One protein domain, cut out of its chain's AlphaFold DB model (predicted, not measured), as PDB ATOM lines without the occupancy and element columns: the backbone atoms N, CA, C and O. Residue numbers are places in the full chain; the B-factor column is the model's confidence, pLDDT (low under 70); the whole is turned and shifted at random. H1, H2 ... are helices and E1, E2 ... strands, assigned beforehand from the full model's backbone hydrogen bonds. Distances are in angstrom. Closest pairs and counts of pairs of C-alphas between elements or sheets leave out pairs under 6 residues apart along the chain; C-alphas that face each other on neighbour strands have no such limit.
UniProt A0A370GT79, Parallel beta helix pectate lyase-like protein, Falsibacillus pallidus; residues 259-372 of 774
ATOM      1  N   ILE A 259      -2.045  19.098  51.207       94.62
ATOM      2  CA  ILE A 259      -3.195  18.664  50.405       94.62
ATOM      3  C   ILE A 259      -2.721  17.918  49.168       94.62
ATOM      4  O   ILE A 259      -3.169  16.806  48.895       94.62
ATOM      5  N   ARG A 260      -1.825  18.539  48.394       94.69
ATOM      6  CA  ARG A 260      -1.318  17.970  47.145       94.69
ATOM      7  C   ARG A 260      -0.000  18.618  46.745       94.69
ATOM      8  O   ARG A 260       0.082  19.842  46.681       94.69
ATOM      9  N   SER A 261       0.987  17.804  46.386       96.06
ATOM     10  CA  SER A 261       2.170  18.268  45.659       96.06
ATOM     11  C   SER A 261       1.866  18.377  44.164       96.06
ATOM     12  O   SER A 261       1.200  17.516  43.590       96.06
ATOM     13  N   ILE A 262       2.355  19.444  43.543       95.56
ATOM     14  CA  ILE A 262       2.253  19.732  42.114       95.56
ATOM     15  C   ILE A 262       3.661  19.742  41.541       95.56
ATOM     16  O   ILE A 262       4.555  20.426  42.045       95.56
ATOM     17  N   THR A 263       3.841  18.998  40.460       96.94
ATOM     18  CA  THR A 263       5.082  18.936  39.689       96.94
ATOM     19  C   THR A 263       4.809  19.228  38.219       96.94
ATOM     20  O   THR A 263       3.656  19.275  37.791       96.94
ATOM     21  N   THR A 264       5.849  19.376  37.394       96.19
ATOM     22  CA  THR A 264       5.673  19.561  35.941       96.19
ATOM     23  C   THR A 264       4.803  18.475  35.291       96.19
ATOM     24  O   THR A 264       4.061  18.773  34.356       96.19
ATOM     25  N   SER A 265       4.800  17.230  35.789       96.31
ATOM     26  CA  SER A 265       3.936  16.178  35.229       96.31
ATOM     27  C   SER A 265       2.439  16.413  35.453       96.31
ATOM     28  O   SER A 265       1.633  15.882  34.685       96.31
ATOM     29  N   ASP A 266       2.060  17.235  36.432       97.00
ATOM     30  CA  ASP A 266       0.670  17.604  36.730       97.00
ATOM     31  C   ASP A 266       0.135  18.736  35.838       97.00
ATOM     32  O   ASP A 266      -1.052  19.061  35.912       97.00
ATOM     33  N   LEU A 267       0.990  19.340  35.007       96.81
ATOM     34  CA  LEU A 267       0.718  20.592  34.306       96.81
ATOM     35  C   LEU A 267       0.632  20.419  32.784       96.81
ATOM     36  O   LEU A 267       1.382  19.648  32.184       96.81
ATOM     37  N   GLU A 268      -0.285  21.145  32.150       95.88
ATOM     38  CA  GLU A 268      -0.429  21.221  30.692       95.88
ATOM     39  C   GLU A 268      -0.687  22.660  30.233       95.88
ATOM     40  O   GLU A 268      -1.280  23.451  30.967       95.88
ATOM     41  N   LEU A 269      -0.264  23.002  29.012       97.00
ATOM     42  CA  LEU A 269      -0.555  24.315  28.434       97.00
ATOM     43  C   LEU A 269      -2.062  24.512  28.239       97.00
ATOM     44  O   LEU A 269      -2.790  23.612  27.800       97.00
ATOM     45  N   GLY A 270      -2.510  25.727  28.529       96.69
ATOM     46  CA  GLY A 270      -3.873  26.187  28.332       96.69
ATOM     47  C   GLY A 270      -4.550  26.716  29.593       96.69
ATOM     48  O   GLY A 270      -3.979  26.747  30.680       96.69
ATOM     49  N   SER A 271      -5.805  27.134  29.421       97.00
ATOM     50  CA  SER A 271      -6.633  27.775  30.451       97.00
ATOM     51  C   SER A 271      -7.987  27.062  30.595       97.00
ATOM     52  O   SER A 271      -8.200  26.000  29.994       97.00
ATOM     53  N   LEU A 272      -8.885  27.630  31.400       96.00
ATOM     54  CA  LEU A 272     -10.310  27.313  31.448       96.00
ATOM     55  C   LEU A 272     -11.126  28.543  31.006       96.00
ATOM     56  O   LEU A 272     -10.735  29.680  31.283       96.00
ATOM     57  N   ASP A 273     -12.239  28.326  30.306       90.38
ATOM     58  CA  ASP A 273     -13.192  29.392  29.971       90.38
ATOM     59  C   ASP A 273     -14.129  29.733  31.147       90.38
ATOM     60  O   ASP A 273     -14.062  29.135  32.220       90.38
ATOM     61  N   LEU A 274     -15.026  30.706  30.943       83.81
ATOM     62  CA  LEU A 274     -15.986  31.171  31.959       83.81
ATOM     63  C   LEU A 274     -17.052  30.129  32.341       83.81
ATOM     64  O   LEU A 274     -17.841  30.369  33.249       83.81
ATOM     65  N   THR A 275     -17.097  28.997  31.644       83.94
ATOM     66  CA  THR A 275     -17.972  27.857  31.947       83.94
ATOM     67  C   THR A 275     -17.195  26.667  32.510       83.94
ATOM     68  O   THR A 275     -17.781  25.624  32.792       83.94
ATOM     69  N   GLY A 276     -15.879  26.820  32.703       83.38
ATOM     70  CA  GLY A 276     -15.004  25.799  33.260       83.38
ATOM     71  C   GLY A 276     -14.483  24.772  32.251       83.38
ATOM     72  O   GLY A 276     -13.856  23.793  32.660       83.38
ATOM     73  N   ASN A 277     -14.697  24.970  30.947       91.31
ATOM     74  CA  ASN A 277     -14.175  24.066  29.923       91.31
ATOM     75  C   ASN A 277     -12.710  24.382  29.610       91.31
ATOM     76  O   ASN A 277     -12.303  25.542  29.551       91.31
ATOM     77  N   LYS A 278     -11.903  23.341  29.373       94.81
ATOM     78  CA  LYS A 278     -10.494  23.497  28.988       94.81
ATOM     79  C   LYS A 278     -10.390  24.168  27.617       94.81
ATOM     80  O   LYS A 278     -10.938  23.668  26.638       94.81
ATOM     81  N   VAL A 279      -9.610  25.241  27.535       96.19
ATOM     82  CA  VAL A 279      -9.321  25.965  26.288       96.19
ATOM     83  C   VAL A 279      -7.824  26.008  26.009       96.19
ATOM     84  O   VAL A 279      -6.996  25.948  26.922       96.19
ATOM     85  N   VAL A 280      -7.458  26.084  24.734       95.38
ATOM     86  CA  VAL A 280      -6.060  26.261  24.329       95.38
ATOM     87  C   VAL A 280      -5.650  27.705  24.605       95.38
ATOM     88  O   VAL A 280      -6.285  28.634  24.121       95.38
ATOM     89  N   ASP A 281      -4.577  27.877  25.367       95.81
ATOM     90  CA  ASP A 281      -3.943  29.166  25.639       95.81
ATOM     91  C   ASP A 281      -2.425  28.927  25.737       95.81
ATOM     92  O   ASP A 281      -1.979  28.238  26.656       95.81
ATOM     93  N   PRO A 282      -1.614  29.423  24.786       94.12
ATOM     94  CA  PRO A 282      -0.177  29.168  24.773       94.12
ATOM     95  C   PRO A 282       0.599  29.991  25.813       94.12
ATOM     96  O   PRO A 282       1.800  29.774  25.962       94.12
ATOM     97  N   LEU A 283      -0.042  30.941  26.504       96.38
ATOM     98  CA  LEU A 283       0.589  31.818  27.498       96.38
ATOM     99  C   LEU A 283       0.334  31.372  28.943       96.38
ATOM    100  O   LEU A 283       1.001  31.857  29.858       96.38
ATOM    101  N   LYS A 284      -0.606  30.446  29.153       97.12
ATOM    102  CA  LYS A 284      -0.991  29.935  30.472       97.12
ATOM    103  C   LYS A 284      -0.730  28.437  30.598       97.12
ATOM    104  O   LYS A 284      -0.735  27.696  29.614       97.12
ATOM    105  N   THR A 285      -0.544  27.988  31.833       97.31
ATOM    106  CA  THR A 285      -0.396  26.571  32.183       97.31
ATOM    107  C   THR A 285      -1.424  26.217  33.245       97.31
ATOM    108  O   THR A 285      -1.515  26.903  34.257       97.31
ATOM    109  N   ARG A 286      -2.171  25.131  33.069       97.25
ATOM    110  CA  ARG A 286      -3.190  24.669  34.023       97.25
ATOM    111  C   ARG A 286      -2.859  23.300  34.601       97.25
ATOM    112  O   ARG A 286      -2.061  22.547  34.042       97.25
ATOM    113  N   LEU A 287      -3.548  22.939  35.679       97.00
ATOM    114  CA  LEU A 287      -3.559  21.560  36.165       97.00
ATOM    115  C   LEU A 287      -4.288  20.622  35.192       97.00
ATOM    116  O   LEU A 287      -5.394  20.916  34.728       97.00
ATOM    117  N   LYS A 288      -3.703  19.446  34.941       95.94
ATOM    118  CA  LYS A 288      -4.327  18.367  34.152       95.94
ATOM    119  C   LYS A 288      -5.569  17.806  34.840       95.94
ATOM    120  O   LYS A 288      -6.605  17.629  34.191       95.94
ATOM    121  N   SER A 289      -5.448  17.578  36.146       95.31
ATOM    122  CA  SER A 289      -6.465  16.986  37.021       95.31
ATOM    123  C   SER A 289      -6.788  17.928  38.176       95.31
ATOM    124  O   SER A 289      -5.859  18.550  38.708       95.31
ATOM    125  N   PRO A 290      -8.057  18.004  38.606       95.69
ATOM    126  CA  PRO A 290      -8.470  18.954  39.623       95.69
ATOM    127  C   PRO A 290      -7.910  18.591  40.999       95.69
ATOM    128  O   PRO A 290      -7.415  17.486  41.236       95.69
ATOM    129  N   VAL A 291      -7.999  19.538  41.921       96.44
ATOM    130  CA  VAL A 291      -7.727  19.343  43.342       96.44
ATOM    131  C   VAL A 291      -9.059  19.126  44.039       96.44
ATOM    132  O   VAL A 291      -9.880  20.039  44.094       96.44
ATOM    133  N   TYR A 292      -9.285  17.915  44.540       95.62
ATOM    134  CA  TYR A 292     -10.501  17.576  45.273       95.62
ATOM    135  C   TYR A 292     -10.425  18.072  46.721       95.62
ATOM    136  O   TYR A 292      -9.418  17.885  47.404       95.62
ATOM    137  N   LEU A 293     -11.516  18.662  47.202       94.62
ATOM    138  CA  LEU A 293     -11.674  19.201  48.554       94.62
ATOM    139  C   LEU A 293     -12.188  18.127  49.530       94.62
ATOM    140  O   LEU A 293     -13.062  18.378  50.353       94.62
ATOM    141  N   THR A 294     -11.661  16.907  49.417       92.31
ATOM    142  CA  THR A 294     -12.106  15.736  50.193       92.31
ATOM    143  C   THR A 294     -11.371  15.564  51.520       92.31
ATOM    144  O   THR A 294     -11.798  14.764  52.347       92.31
ATOM    145  N   ASN A 295     -10.272  16.294  51.737       92.62
ATOM    146  CA  ASN A 295      -9.553  16.263  53.007       92.62
ATOM    147  C   ASN A 295     -10.414  16.875  54.126       92.62
ATOM    148  O   ASN A 295     -10.970  17.963  53.959       92.62
ATOM    149  N   ASP A 296     -10.470  16.207  55.279       88.81
ATOM    150  CA  ASP A 296     -11.274  16.624  56.432       88.81
ATOM    151  C   ASP A 296     -10.956  18.036  56.934       88.81
ATOM    152  O   ASP A 296     -11.848  18.697  57.467       88.81
ATOM    153  N   ILE A 297      -9.737  18.548  56.711       89.81
ATOM    154  CA  ILE A 297      -9.379  19.924  57.080       89.81
ATOM    155  C   ILE A 297     -10.298  20.956  56.418       89.81
ATOM    156  O   ILE A 297     -10.600  21.978  57.027       89.81
ATOM    157  N   PHE A 298     -10.820  20.679  55.217       90.88
ATOM    158  CA  PHE A 298     -11.707  21.595  54.495       90.88
ATOM    159  C   PHE A 298     -13.152  21.612  55.015       90.88
ATOM    160  O   PHE A 298     -13.958  22.452  54.594       90.88
ATOM    161  N   LYS A 299     -13.500  20.717  55.951       85.06
ATOM    162  CA  LYS A 299     -14.772  20.795  56.686       85.06
ATOM    163  C   LYS A 299     -14.799  22.030  57.583       85.06
ATOM    164  O   LYS A 299     -15.839  22.671  57.679       85.06
ATOM    165  N   SER A 300     -13.660  22.376  58.186       83.19
ATOM    166  CA  SER A 300     -13.524  23.532  59.078       83.19
ATOM    167  C   SER A 300     -12.771  24.709  58.462       83.19
ATOM    168  O   SER A 300     -13.070  25.853  58.789       83.19
ATOM    169  N   GLN A 301     -11.815  24.463  57.566       88.88
ATOM    170  CA  GLN A 301     -10.994  25.500  56.941       88.88
ATOM    171  C   GLN A 301     -11.422  25.733  55.496       88.88
ATOM    172  O   GLN A 301     -11.275  24.865  54.643       88.88
ATOM    173  N   LYS A 302     -11.914  26.929  55.180       90.06
ATOM    174  CA  LYS A 302     -12.339  27.296  53.818       90.06
ATOM    175  C   LYS A 302     -11.273  28.094  53.076       90.06
ATOM    176  O   LYS A 302     -11.585  29.031  52.354       90.06
ATOM    177  N   THR A 303     -10.006  27.734  53.260       92.25
ATOM    178  CA  THR A 303      -8.875  28.388  52.591       92.25
ATOM    179  C   THR A 303      -7.757  27.409  52.253       92.25
ATOM    180  O   THR A 303      -7.532  26.440  52.988       92.25
ATOM    181  N   PHE A 304      -6.991  27.714  51.205       93.50
ATOM    182  CA  PHE A 304      -5.707  27.073  50.914       93.50
ATOM    183  C   PHE A 304      -4.631  28.094  50.516       93.50
ATOM    184  O   PHE A 304      -4.935  29.234  50.165       93.50
ATOM    185  N   VAL A 305      -3.371  27.672  50.571       92.88
ATOM    186  CA  VAL A 305      -2.184  28.435  50.158       92.88
ATOM    187  C   VAL A 305      -1.267  27.557  49.307       92.88
ATOM    188  O   VAL A 305      -1.345  26.328  49.379       92.88
ATOM    189  N   PHE A 306      -0.373  28.181  48.542       93.06
ATOM    190  CA  PHE A 306       0.788  27.500  47.968       93.06
ATOM    191  C   PHE A 306       2.012  27.647  48.874       93.06
ATOM    192  O   PHE A 306       2.251  28.716  49.434       93.06
ATOM    193  N   ASP A 307       2.788  26.572  49.004       90.06
ATOM    194  CA  ASP A 307       4.024  26.520  49.789       90.06
ATOM    195  C   ASP A 307       5.073  25.600  49.135       90.06
ATOM    196  O   ASP A 307       4.794  24.958  48.117       90.06
ATOM    197  N   HIS A 308       6.286  25.545  49.697       90.31
ATOM    198  CA  HIS A 308       7.421  24.743  49.212       90.31
ATOM    199  C   HIS A 308       7.702  24.942  47.712       90.31
ATOM    200  O   HIS A 308       7.985  24.001  46.969       90.31
ATOM    201  N   VAL A 309       7.599  26.196  47.274       91.81
ATOM    202  CA  VAL A 309       7.686  26.616  45.876       91.81
ATOM    203  C   VAL A 309       9.135  26.557  45.371       91.81
ATOM    204  O   VAL A 309      10.032  27.149  45.966       91.81
ATOM    205  N   GLN A 310       9.369  25.864  44.255       94.56
ATOM    206  CA  GLN A 310      10.678  25.660  43.626       94.56
ATOM    207  C   GLN A 310      10.584  25.803  42.100       94.56
ATOM    208  O   GLN A 310       9.653  25.296  41.471       94.56
ATOM    209  N   ASN A 311      11.591  26.449  41.501       93.94
ATOM    210  CA  ASN A 311      11.762  26.628  40.049       93.94
ATOM    211  C   ASN A 311      10.605  27.347  39.323       93.94
ATOM    212  O   ASN A 311      10.427  27.192  38.119       93.94
ATOM    213  N   ILE A 312       9.841  28.172  40.038       91.88
ATOM    214  CA  ILE A 312       8.803  29.056  39.497       91.88
ATOM    215  C   ILE A 312       8.998  30.453  40.094       91.88
ATOM    216  O   ILE A 312       9.364  30.584  41.263       91.88
ATOM    217  N   SER A 313       8.797  31.502  39.291       90.75
ATOM    218  CA  SER A 313       8.922  32.879  39.780       90.75
ATOM    219  C   SER A 313       7.890  33.144  40.877       90.75
ATOM    220  O   SER A 313       6.710  32.840  40.688       90.75
ATOM    221  N   LEU A 314       8.310  33.745  41.993       87.19
ATOM    222  CA  LEU A 314       7.413  34.125  43.093       87.19
ATOM    223  C   LEU A 314       6.421  35.233  42.690       87.19
ATOM    224  O   LEU A 314       5.376  35.365  43.321       87.19
ATOM    225  N   ASP A 315       6.715  35.958  41.606       89.12
ATOM    226  CA  ASP A 315       5.824  36.955  40.995       89.12
ATOM    227  C   ASP A 315       4.784  36.326  40.053       89.12
ATOM    228  O   ASP A 315       3.931  37.025  39.503       89.12
ATOM    229  N   THR A 316       4.845  35.005  39.837       91.50
ATOM    230  CA  THR A 316       3.838  34.308  39.032       91.50
ATOM    231  C   THR A 316       2.480  34.470  39.704       91.50
ATOM    232  O   THR A 316       2.330  34.226  40.902       91.50
ATOM    233  N   THR A 317       1.478  34.862  38.926       95.62
ATOM    234  CA  THR A 317       0.091  34.913  39.392       95.62
ATOM    235  C   THR A 317      -0.694  33.716  38.875       95.62
ATOM    236  O   THR A 317      -0.272  33.035  37.933       95.62
ATOM    237  N   PHE A 318      -1.822  33.424  39.510       96.44
ATOM    238  CA  PHE A 318      -2.682  32.318  39.119       96.44
ATOM    239  C   PHE A 318      -4.165  32.627  39.321       96.44
ATOM    240  O   PHE A 318      -4.543  33.448  40.159       96.44
ATOM    241  N   ASP A 319      -4.990  31.913  38.565       96.88
ATOM    242  CA  ASP A 319      -6.440  31.878  38.684       96.88
ATOM    243  C   ASP A 319      -6.878  30.523  39.265       96.88
ATOM    244  O   ASP A 319      -6.232  29.490  39.041       96.88
ATOM    245  N   VAL A 320      -7.995  30.509  39.991       97.19
ATOM    246  CA  VAL A 320      -8.583  29.305  40.598       97.19
ATOM    247  C   VAL A 320     -10.041  29.187  40.198       97.19
ATOM    248  O   VAL A 320     -10.815  30.098  40.464       97.19
ATOM    249  N   TYR A 321     -10.412  28.062  39.595       97.81
ATOM    250  CA  TYR A 321     -11.759  27.788  39.093       97.81
ATOM    251  C   TYR A 321     -12.417  26.716  39.958       97.81
ATOM    252  O   TYR A 321     -11.914  25.591  39.998       97.81
ATOM    253  N   PHE A 322     -13.523  27.042  40.624       97.00
ATOM    254  CA  PHE A 322     -14.215  26.149  41.556       97.00
ATOM    255  C   PHE A 322     -15.437  25.483  40.929       97.00
ATOM    256  O   PHE A 322     -16.157  26.085  40.131       97.00
ATOM    257  N   PHE A 323     -15.689  24.243  41.339       96.75
ATOM    258  CA  PHE A 323     -16.795  23.419  40.863       96.75
ATOM    259  C   PHE A 323     -17.437  22.670  42.025       96.75
ATOM    260  O   PHE A 323     -16.744  22.280  42.968       96.75
ATOM    261  N   ASN A 324     -18.742  22.420  41.945       95.94
ATOM    262  CA  ASN A 324     -19.446  21.579  42.915       95.94
ATOM    263  C   ASN A 324     -19.358  20.078  42.575       95.94
ATOM    264  O   ASN A 324     -18.786  19.672  41.562       95.94
ATOM    265  N   SER A 325     -19.954  19.232  43.421       95.25
ATOM    266  CA  SER A 325     -19.948  17.768  43.257       95.25
ATOM    267  C   SER A 325     -20.682  17.266  42.007       95.25
ATOM    268  O   SER A 325     -20.478  16.125  41.602       95.25
ATOM    269  N   SER A 326     -21.518  18.105  41.389       95.44
ATOM    270  CA  SER A 326     -22.248  17.815  40.147       95.44
ATOM    271  C   SER A 326     -21.524  18.336  38.897       95.44
ATOM    272  O   SER A 326     -22.120  18.377  37.823       95.44
ATOM    273  N   ASN A 327     -20.250  18.733  39.023       91.69
ATOM    274  CA  ASN A 327     -19.414  19.326  37.969       91.69
ATOM    275  C   ASN A 327     -19.928  20.670  37.423       91.69
ATOM    276  O   ASN A 327     -19.572  21.064  36.312       91.69
ATOM    277  N   VAL A 328     -20.752  21.392  38.184       93.62
ATOM    278  CA  VAL A 328     -21.194  22.742  37.812       93.62
ATOM    279  C   VAL A 328     -20.138  23.746  38.266       93.62
ATOM    280  O   VAL A 328     -19.726  23.731  39.427       93.62
ATOM    281  N   PHE A 329     -19.706  24.609  37.345       95.44
ATOM    282  CA  PHE A 329     -18.816  25.732  37.636       95.44
ATOM    283  C   PHE A 329     -19.490  26.723  38.595       95.44
ATOM    284  O   PHE A 329     -20.637  27.114  38.381       95.44
ATOM    285  N   LEU A 330     -18.772  27.121  39.647       93.94
ATOM    286  CA  LEU A 330     -19.261  28.036  40.678       93.94
ATOM    287  C   LEU A 330     -18.750  29.457  40.438       93.94
ATOM    288  O   LEU A 330     -19.531  30.376  40.205       93.94
ATOM    289  N   ASN A 331     -17.434  29.642  40.503       94.19
ATOM    290  CA  ASN A 331     -16.778  30.928  40.301       94.19
ATOM    291  C   ASN A 331     -15.282  30.754  39.997       94.19
ATOM    292  O   ASN A 331     -14.707  29.670  40.141       94.19
ATOM    293  N   THR A 332     -14.650  31.870  39.630       95.12
ATOM    294  CA  THR A 332     -13.196  31.983  39.507       95.12
ATOM    295  C   THR A 332     -12.672  33.062  40.449       95.12
ATOM    296  O   THR A 332     -13.256  34.142  40.548       95.12
ATOM    297  N   ILE A 333     -11.543  32.792  41.100       95.31
ATOM    298  CA  ILE A 333     -10.735  33.795  41.798       95.31
ATOM    299  C   ILE A 333      -9.499  34.058  40.942       95.31
ATOM    300  O   ILE A 333      -8.706  33.148  40.725       95.31
ATOM    301  N   ASN A 334      -9.349  35.285  40.445       95.50
ATOM    302  CA  ASN A 334      -8.318  35.625  39.462       95.50
ATOM    303  C   ASN A 334      -7.105  36.325  40.092       95.50
ATOM    304  O   ASN A 334      -7.231  36.961  41.142       95.50
ATOM    305  N   ASN A 335      -5.964  36.289  39.400       93.81
ATOM    306  CA  ASN A 335      -4.759  37.090  39.674       93.81
ATOM    307  C   ASN A 335      -4.233  37.002  41.119       93.81
ATOM    308  O   ASN A 335      -3.797  37.999  41.696       93.81
ATOM    309  N   GLN A 336      -4.270  35.815  41.715       95.00
ATOM    310  CA  GLN A 336      -3.695  35.579  43.037       95.00
ATOM    311  C   GLN A 336      -2.170  35.500  42.945       95.00
ATOM    312  O   GLN A 336      -1.636  34.915  42.004       95.00
ATOM    313  N   TYR A 337      -1.461  36.065  43.923       91.25
ATOM    314  CA  TYR A 337      -0.002  35.948  44.008       91.25
ATOM    315  C   TYR A 337       0.393  34.575  44.548       91.25
ATOM    316  O   TYR A 337      -0.194  34.114  45.531       91.25
ATOM    317  N   LEU A 338       1.396  33.938  43.935       87.25
ATOM    318  CA  LEU A 338       1.822  32.577  44.280       87.25
ATOM    319  C   LEU A 338       2.211  32.420  45.754       87.25
ATOM    320  O   LEU A 338       1.871  31.419  46.375       87.25
ATOM    321  N   ILE A 339       2.880  33.421  46.320       78.31
ATOM    322  CA  ILE A 339       3.166  33.496  47.753       78.31
ATOM    323  C   ILE A 339       2.309  34.581  48.410       78.31
ATOM    324  O   ILE A 339       1.989  35.587  47.781       78.31
ATOM    325  N   LYS A 340       1.988  34.396  49.699       67.50
ATOM    326  CA  LYS A 340       1.216  35.323  50.559       67.50
ATOM    327  C   LYS A 340      -0.306  35.363  50.338       67.50
ATOM    328  O   LYS A 340      -0.983  36.071  51.078       67.50
ATOM    329  N   SER A 341      -0.857  34.598  49.394       81.75
ATOM    330  CA  SER A 341      -2.311  34.550  49.162       81.75
ATOM    331  C   SER A 341      -2.969  33.392  49.915       81.75
ATOM    332  O   SER A 341      -2.690  32.228  49.628       81.75
ATOM    333  N   PHE A 342      -3.883  33.712  50.835       88.38
ATOM    334  CA  PHE A 342      -4.871  32.764  51.357       88.38
ATOM    335  C   PHE A 342      -6.075  32.770  50.422       88.38
ATOM    336  O   PHE A 342      -6.855  33.722  50.417       88.38
ATOM    337  N   VAL A 343      -6.209  31.727  49.608       93.62
ATOM    338  CA  VAL A 343      -7.288  31.625  48.624       93.62
ATOM    339  C   VAL A 343      -8.543  31.094  49.317       93.62
ATOM    340  O   VAL A 343      -8.500  29.967  49.822       93.62
ATOM    341  N   PRO A 344      -9.654  31.855  49.353       94.25
ATOM    342  CA  PRO A 344     -10.900  31.376  49.928       94.25
ATOM    343  C   PRO A 344     -11.542  30.317  49.033       94.25
ATOM    344  O   PRO A 344     -11.485  30.381  47.806       94.25
ATOM    345  N   ILE A 345     -12.164  29.338  49.673       94.31
ATOM    346  CA  ILE A 345     -12.895  28.246  49.046       94.31
ATOM    347  C   ILE A 345     -14.387  28.581  49.181       94.31
ATOM    348  O   ILE A 345     -14.858  28.701  50.313       94.31
ATOM    349  N   PRO A 346     -15.124  28.748  48.070       93.62
ATOM    350  CA  PRO A 346     -16.561  28.998  48.100       93.62
ATOM    351  C   PRO A 346     -17.335  27.882  48.801       93.62
ATOM    352  O   PRO A 346     -16.939  26.712  48.764       93.62
ATOM    353  N   ASP A 347     -18.490  28.240  49.357       88.19
ATOM    354  CA  ASP A 347     -19.479  27.255  49.782       88.19
ATOM    355  C   ASP A 347     -19.907  26.386  48.579       88.19
ATOM    356  O   ASP A 347     -19.877  26.827  47.429       88.19
ATOM    357  N   ASP A 348     -20.221  25.116  48.837       91.62
ATOM    358  CA  ASP A 348     -20.533  24.067  47.845       91.62
ATOM    359  C   ASP A 348     -19.403  23.648  46.882       91.62
ATOM    360  O   ASP A 348     -19.591  22.727  46.076       91.62
ATOM    361  N   ALA A 349     -18.208  24.245  46.966       95.81
ATOM    362  CA  ALA A 349     -17.063  23.795  46.183       95.81
ATOM    363  C   ALA A 349     -16.623  22.378  46.597       95.81
ATOM    364  O   ALA A 349     -16.361  22.096  47.767       95.81
ATOM    365  N   TYR A 350     -16.491  21.489  45.611       96.38
ATOM    366  CA  TYR A 350     -16.035  20.106  45.770       96.38
ATOM    367  C   TYR A 350     -14.641  19.875  45.176       96.38
ATOM    368  O   TYR A 350     -13.872  19.059  45.683       96.38
ATOM    369  N   TYR A 351     -14.282  20.602  44.118       96.75
ATOM    370  CA  TYR A 351     -12.925  20.610  43.578       96.75
ATOM    371  C   TYR A 351     -12.607  21.932  42.883       96.75
ATOM    372  O   TYR A 351     -13.500  22.729  42.585       96.75
ATOM    373  N   PHE A 352     -11.327  22.153  42.592       96.94
ATOM    374  CA  PHE A 352     -10.893  23.294  41.793       96.94
ATOM    375  C   PHE A 352      -9.771  22.957  40.811       96.94
ATOM    376  O   PHE A 352      -9.020  21.997  40.992       96.94
ATOM    377  N   TYR A 353      -9.641  23.780  39.773       97.38
ATOM    378  CA  TYR A 353      -8.468  23.836  38.903       97.38
ATOM    379  C   TYR A 353      -7.666  25.103  39.180       97.38
ATOM    380  O   TYR A 353      -8.230  26.136  39.529       97.38
ATOM    381  N   VAL A 354      -6.354  25.020  38.970       97.00
ATOM    382  CA  VAL A 354      -5.443  26.165  39.031       97.00
ATOM    383  C   VAL A 354      -4.885  26.419  37.640       97.00
ATOM    384  O   VAL A 354      -4.486  25.470  36.955       97.00
ATOM    385  N   VAL A 355      -4.860  27.688  37.243       97.81
ATOM    386  CA  VAL A 355      -4.261  28.171  35.999       97.81
ATOM    387  C   VAL A 355      -3.193  29.203  36.343       97.81
ATOM    388  O   VAL A 355      -3.500  30.276  36.842       97.81
ATOM    389  N   PHE A 356      -1.933  28.895  36.071       97.19
ATOM    390  CA  PHE A 356      -0.808  29.803  36.244       97.19
ATOM    391  C   PHE A 356      -0.647  30.710  35.024       97.19
ATOM    392  O   PHE A 356      -0.697  30.257  33.875       97.19
ATOM    393  N   HIS A 357      -0.362  31.984  35.274       96.56
ATOM    394  CA  HIS A 357      -0.028  32.990  34.264       96.56
ATOM    395  C   HIS A 357       1.432  32.880  33.821       96.56
ATOM    396  O   HIS A 357       2.216  33.819  33.922       96.56
ATOM    397  N   SER A 358       1.804  31.686  33.368       94.50
ATOM    398  CA  SER A 358       3.112  31.377  32.811       94.50
ATOM    399  C   SER A 358       2.988  30.204  31.848       94.50
ATOM    400  O   SER A 358       2.311  29.220  32.147       94.50
ATOM    401  N   SER A 359       3.681  30.278  30.717       90.81
ATOM    402  CA  SER A 359       3.809  29.191  29.742       90.81
ATOM    403  C   SER A 359       5.076  28.352  29.926       90.81
ATOM    404  O   SER A 359       5.276  27.375  29.206       90.81
ATOM    405  N   ASN A 360       5.943  28.706  30.882       86.25
ATOM    406  CA  ASN A 360       7.239  28.059  31.086       86.25
ATOM    407  C   ASN A 360       7.390  27.546  32.526       86.25
ATOM    408  O   ASN A 360       8.042  28.180  33.353       86.25
ATOM    409  N   LEU A 361       6.770  26.397  32.822       90.25
ATOM    410  CA  LEU A 361       6.797  25.740  34.138       90.25
ATOM    411  C   LEU A 361       7.481  24.359  34.080       90.25
ATOM    412  O   LEU A 361       6.867  23.313  34.306       90.25
ATOM    413  N   ASN A 362       8.782  24.363  33.784       88.62
ATOM    414  CA  ASN A 362       9.610  23.158  33.701       88.62
ATOM    415  C   ASN A 362      10.355  22.880  35.016       88.62
ATOM    416  O   ASN A 362      10.873  23.798  35.642       88.62
ATOM    417  N   ASN A 363      10.443  21.605  35.408       93.50
ATOM    418  CA  ASN A 363      11.049  21.141  36.664       93.50
ATOM    419  C   ASN A 363      10.519  21.855  37.921       93.50
ATOM    420  O   ASN A 363      11.258  22.055  38.887       93.50
ATOM    421  N   VAL A 364       9.244  22.246  37.910       94.94
ATOM    422  CA  VAL A 364       8.620  22.929  39.047       94.94
ATOM    423  C   VAL A 364       8.231  21.938  40.131       94.94
ATOM    424  O   VAL A 364       7.851  20.797  39.843       94.94
ATOM    425  N   ARG A 365       8.268  22.410  41.374       94.94
ATOM    426  CA  ARG A 365       7.626  21.768  42.519       94.94
ATOM    427  C   ARG A 365       6.971  22.846  43.370       94.94
ATOM    428  O   ARG A 365       7.592  23.856  43.668       94.94
ATOM    429  N   LEU A 366       5.724  22.632  43.749       94.38
ATOM    430  CA  LEU A 366       5.005  23.446  44.721       94.38
ATOM    431  C   LEU A 366       3.926  22.592  45.374       94.38
ATOM    432  O   LEU A 366       3.556  21.545  44.849       94.38
ATOM    433  N   GLU A 367       3.415  23.020  46.515       94.94
ATOM    434  CA  GLU A 367       2.466  22.231  47.290       94.94
ATOM    435  C   GLU A 367       1.273  23.079  47.704       94.94
ATOM    436  O   GLU A 367       1.419  24.244  48.059       94.94
ATOM    437  N   ILE A 368       0.086  22.483  47.669       94.50
ATOM    438  CA  ILE A 368      -1.136  23.071  48.211       94.50
ATOM    439  C   ILE A 368      -1.231  22.678  49.677       94.50
ATOM    440  O   ILE A 368      -1.193  21.488  50.002       94.50
ATOM    441  N   TRP A 369      -1.414  23.668  50.541       93.75
ATOM    442  CA  TRP A 369      -1.554  23.494  51.983       93.75
ATOM    443  C   TRP A 369      -2.812  24.190  52.497       93.75
ATOM    444  O   TRP A 369      -3.201  25.243  51.995       93.75
ATOM    445  N   SER A 370      -3.430  23.637  53.538       91.94
ATOM    446  CA  SER A 370      -4.343  24.384  54.407       91.94
ATOM    447  C   SER A 370      -3.590  24.775  55.675       91.94
ATOM    448  O   SER A 370      -3.006  23.907  56.329       91.94
ATOM    449  N   LYS A 371      -3.560  26.071  56.002       89.81
ATOM    450  CA  LYS A 371      -2.892  26.611  57.193       89.81
ATOM    451  C   LYS A 371      -3.888  27.398  58.033       89.81
ATOM    452  O   LYS A 371      -4.553  28.291  57.514       89.81
ATOM    453  N   VAL A 372      -3.943  27.095  59.324       90.75
ATOM    454  CA  VAL A 372      -4.770  27.795  60.312       90.75
ATOM    455  C   VAL A 372      -3.920  28.151  61.526       90.75
ATOM    456  O   VAL A 372      -3.047  27.377  61.907       90.75
TER     457      VAL A 372
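Overview. This is residues 259 to 372 of the 774 residues of the protein "Parallel beta helix pectate lyase-like protein" of Falsibacillus pallidus (UniProt A0A370GT79). Two twisted sheets make a small sandwich, only partly face to face: the smaller sheet, E1 E8 E4, covers part of one face of the larger, E2 E3 E7 E5 E6, with their strands crossed. The loop of residues 270 to 284 folds over part of the larger sheet's other face, and short H1 sits at one end of the smaller sheet. The printed part has 114 residues, under half in named elements, in the order E1 E2 E3 H1 E4 E5 E6 E7 E8; both sheets are antiparallel and the class is mostly strand. It is compact and rounded, with a radius of gyration of the C-alphas of 13.1 A and spans of 34 by 30 by 22 A.

Along the chain. Find C-alpha 259 at (-3.195, 18.664, 50.405), where E1, residues 259 to 263, begins. Next come E2, 267 to 269, E3, 285 to 287, and H1, 297 to 300. Then read E4, 303 to 310, 21.7 A; E5, 317 to 323, 20.5 A; E6, 329 to 337, 22.3 A; and E7, 351 to 356, 16.9 A. E8, 365 to 372, 22.5 A, ends at (-4.770, 27.795, 60.312).

Arrangement. In the strongly twisted larger sheet, look for N 268 and O 286, 2.9 A, in hairpin E2 and E3; N 287 and O 354, 3.0 A, between E3 and E7; N 321 and O 353, 2.9 A, between E7 and E5; and N 320 and O 333, 2.8 A, in hairpin E5 and E6. In the other sheet, look for N 262 and O 366, 2.7 A, between the neighbours E1 and E8, and N 307 and O 367, 2.9 A, between the neighbours E8 and E4, both within hydrogen-bond range. H1, too short for an O i to N i+4 pair, has its one O i to N i+3 pair within range; it only grazes this sheet with residues 297 to 300. E4 and E7 are apart.

Size, cuts and confidence. The farthest C-alphas, of Pro 282 and Ser 300, are 37.2 A apart. The printed part has no cut; links E2 to E3 and E6 to E7 are long. Only residue 340 is under pLDDT 70.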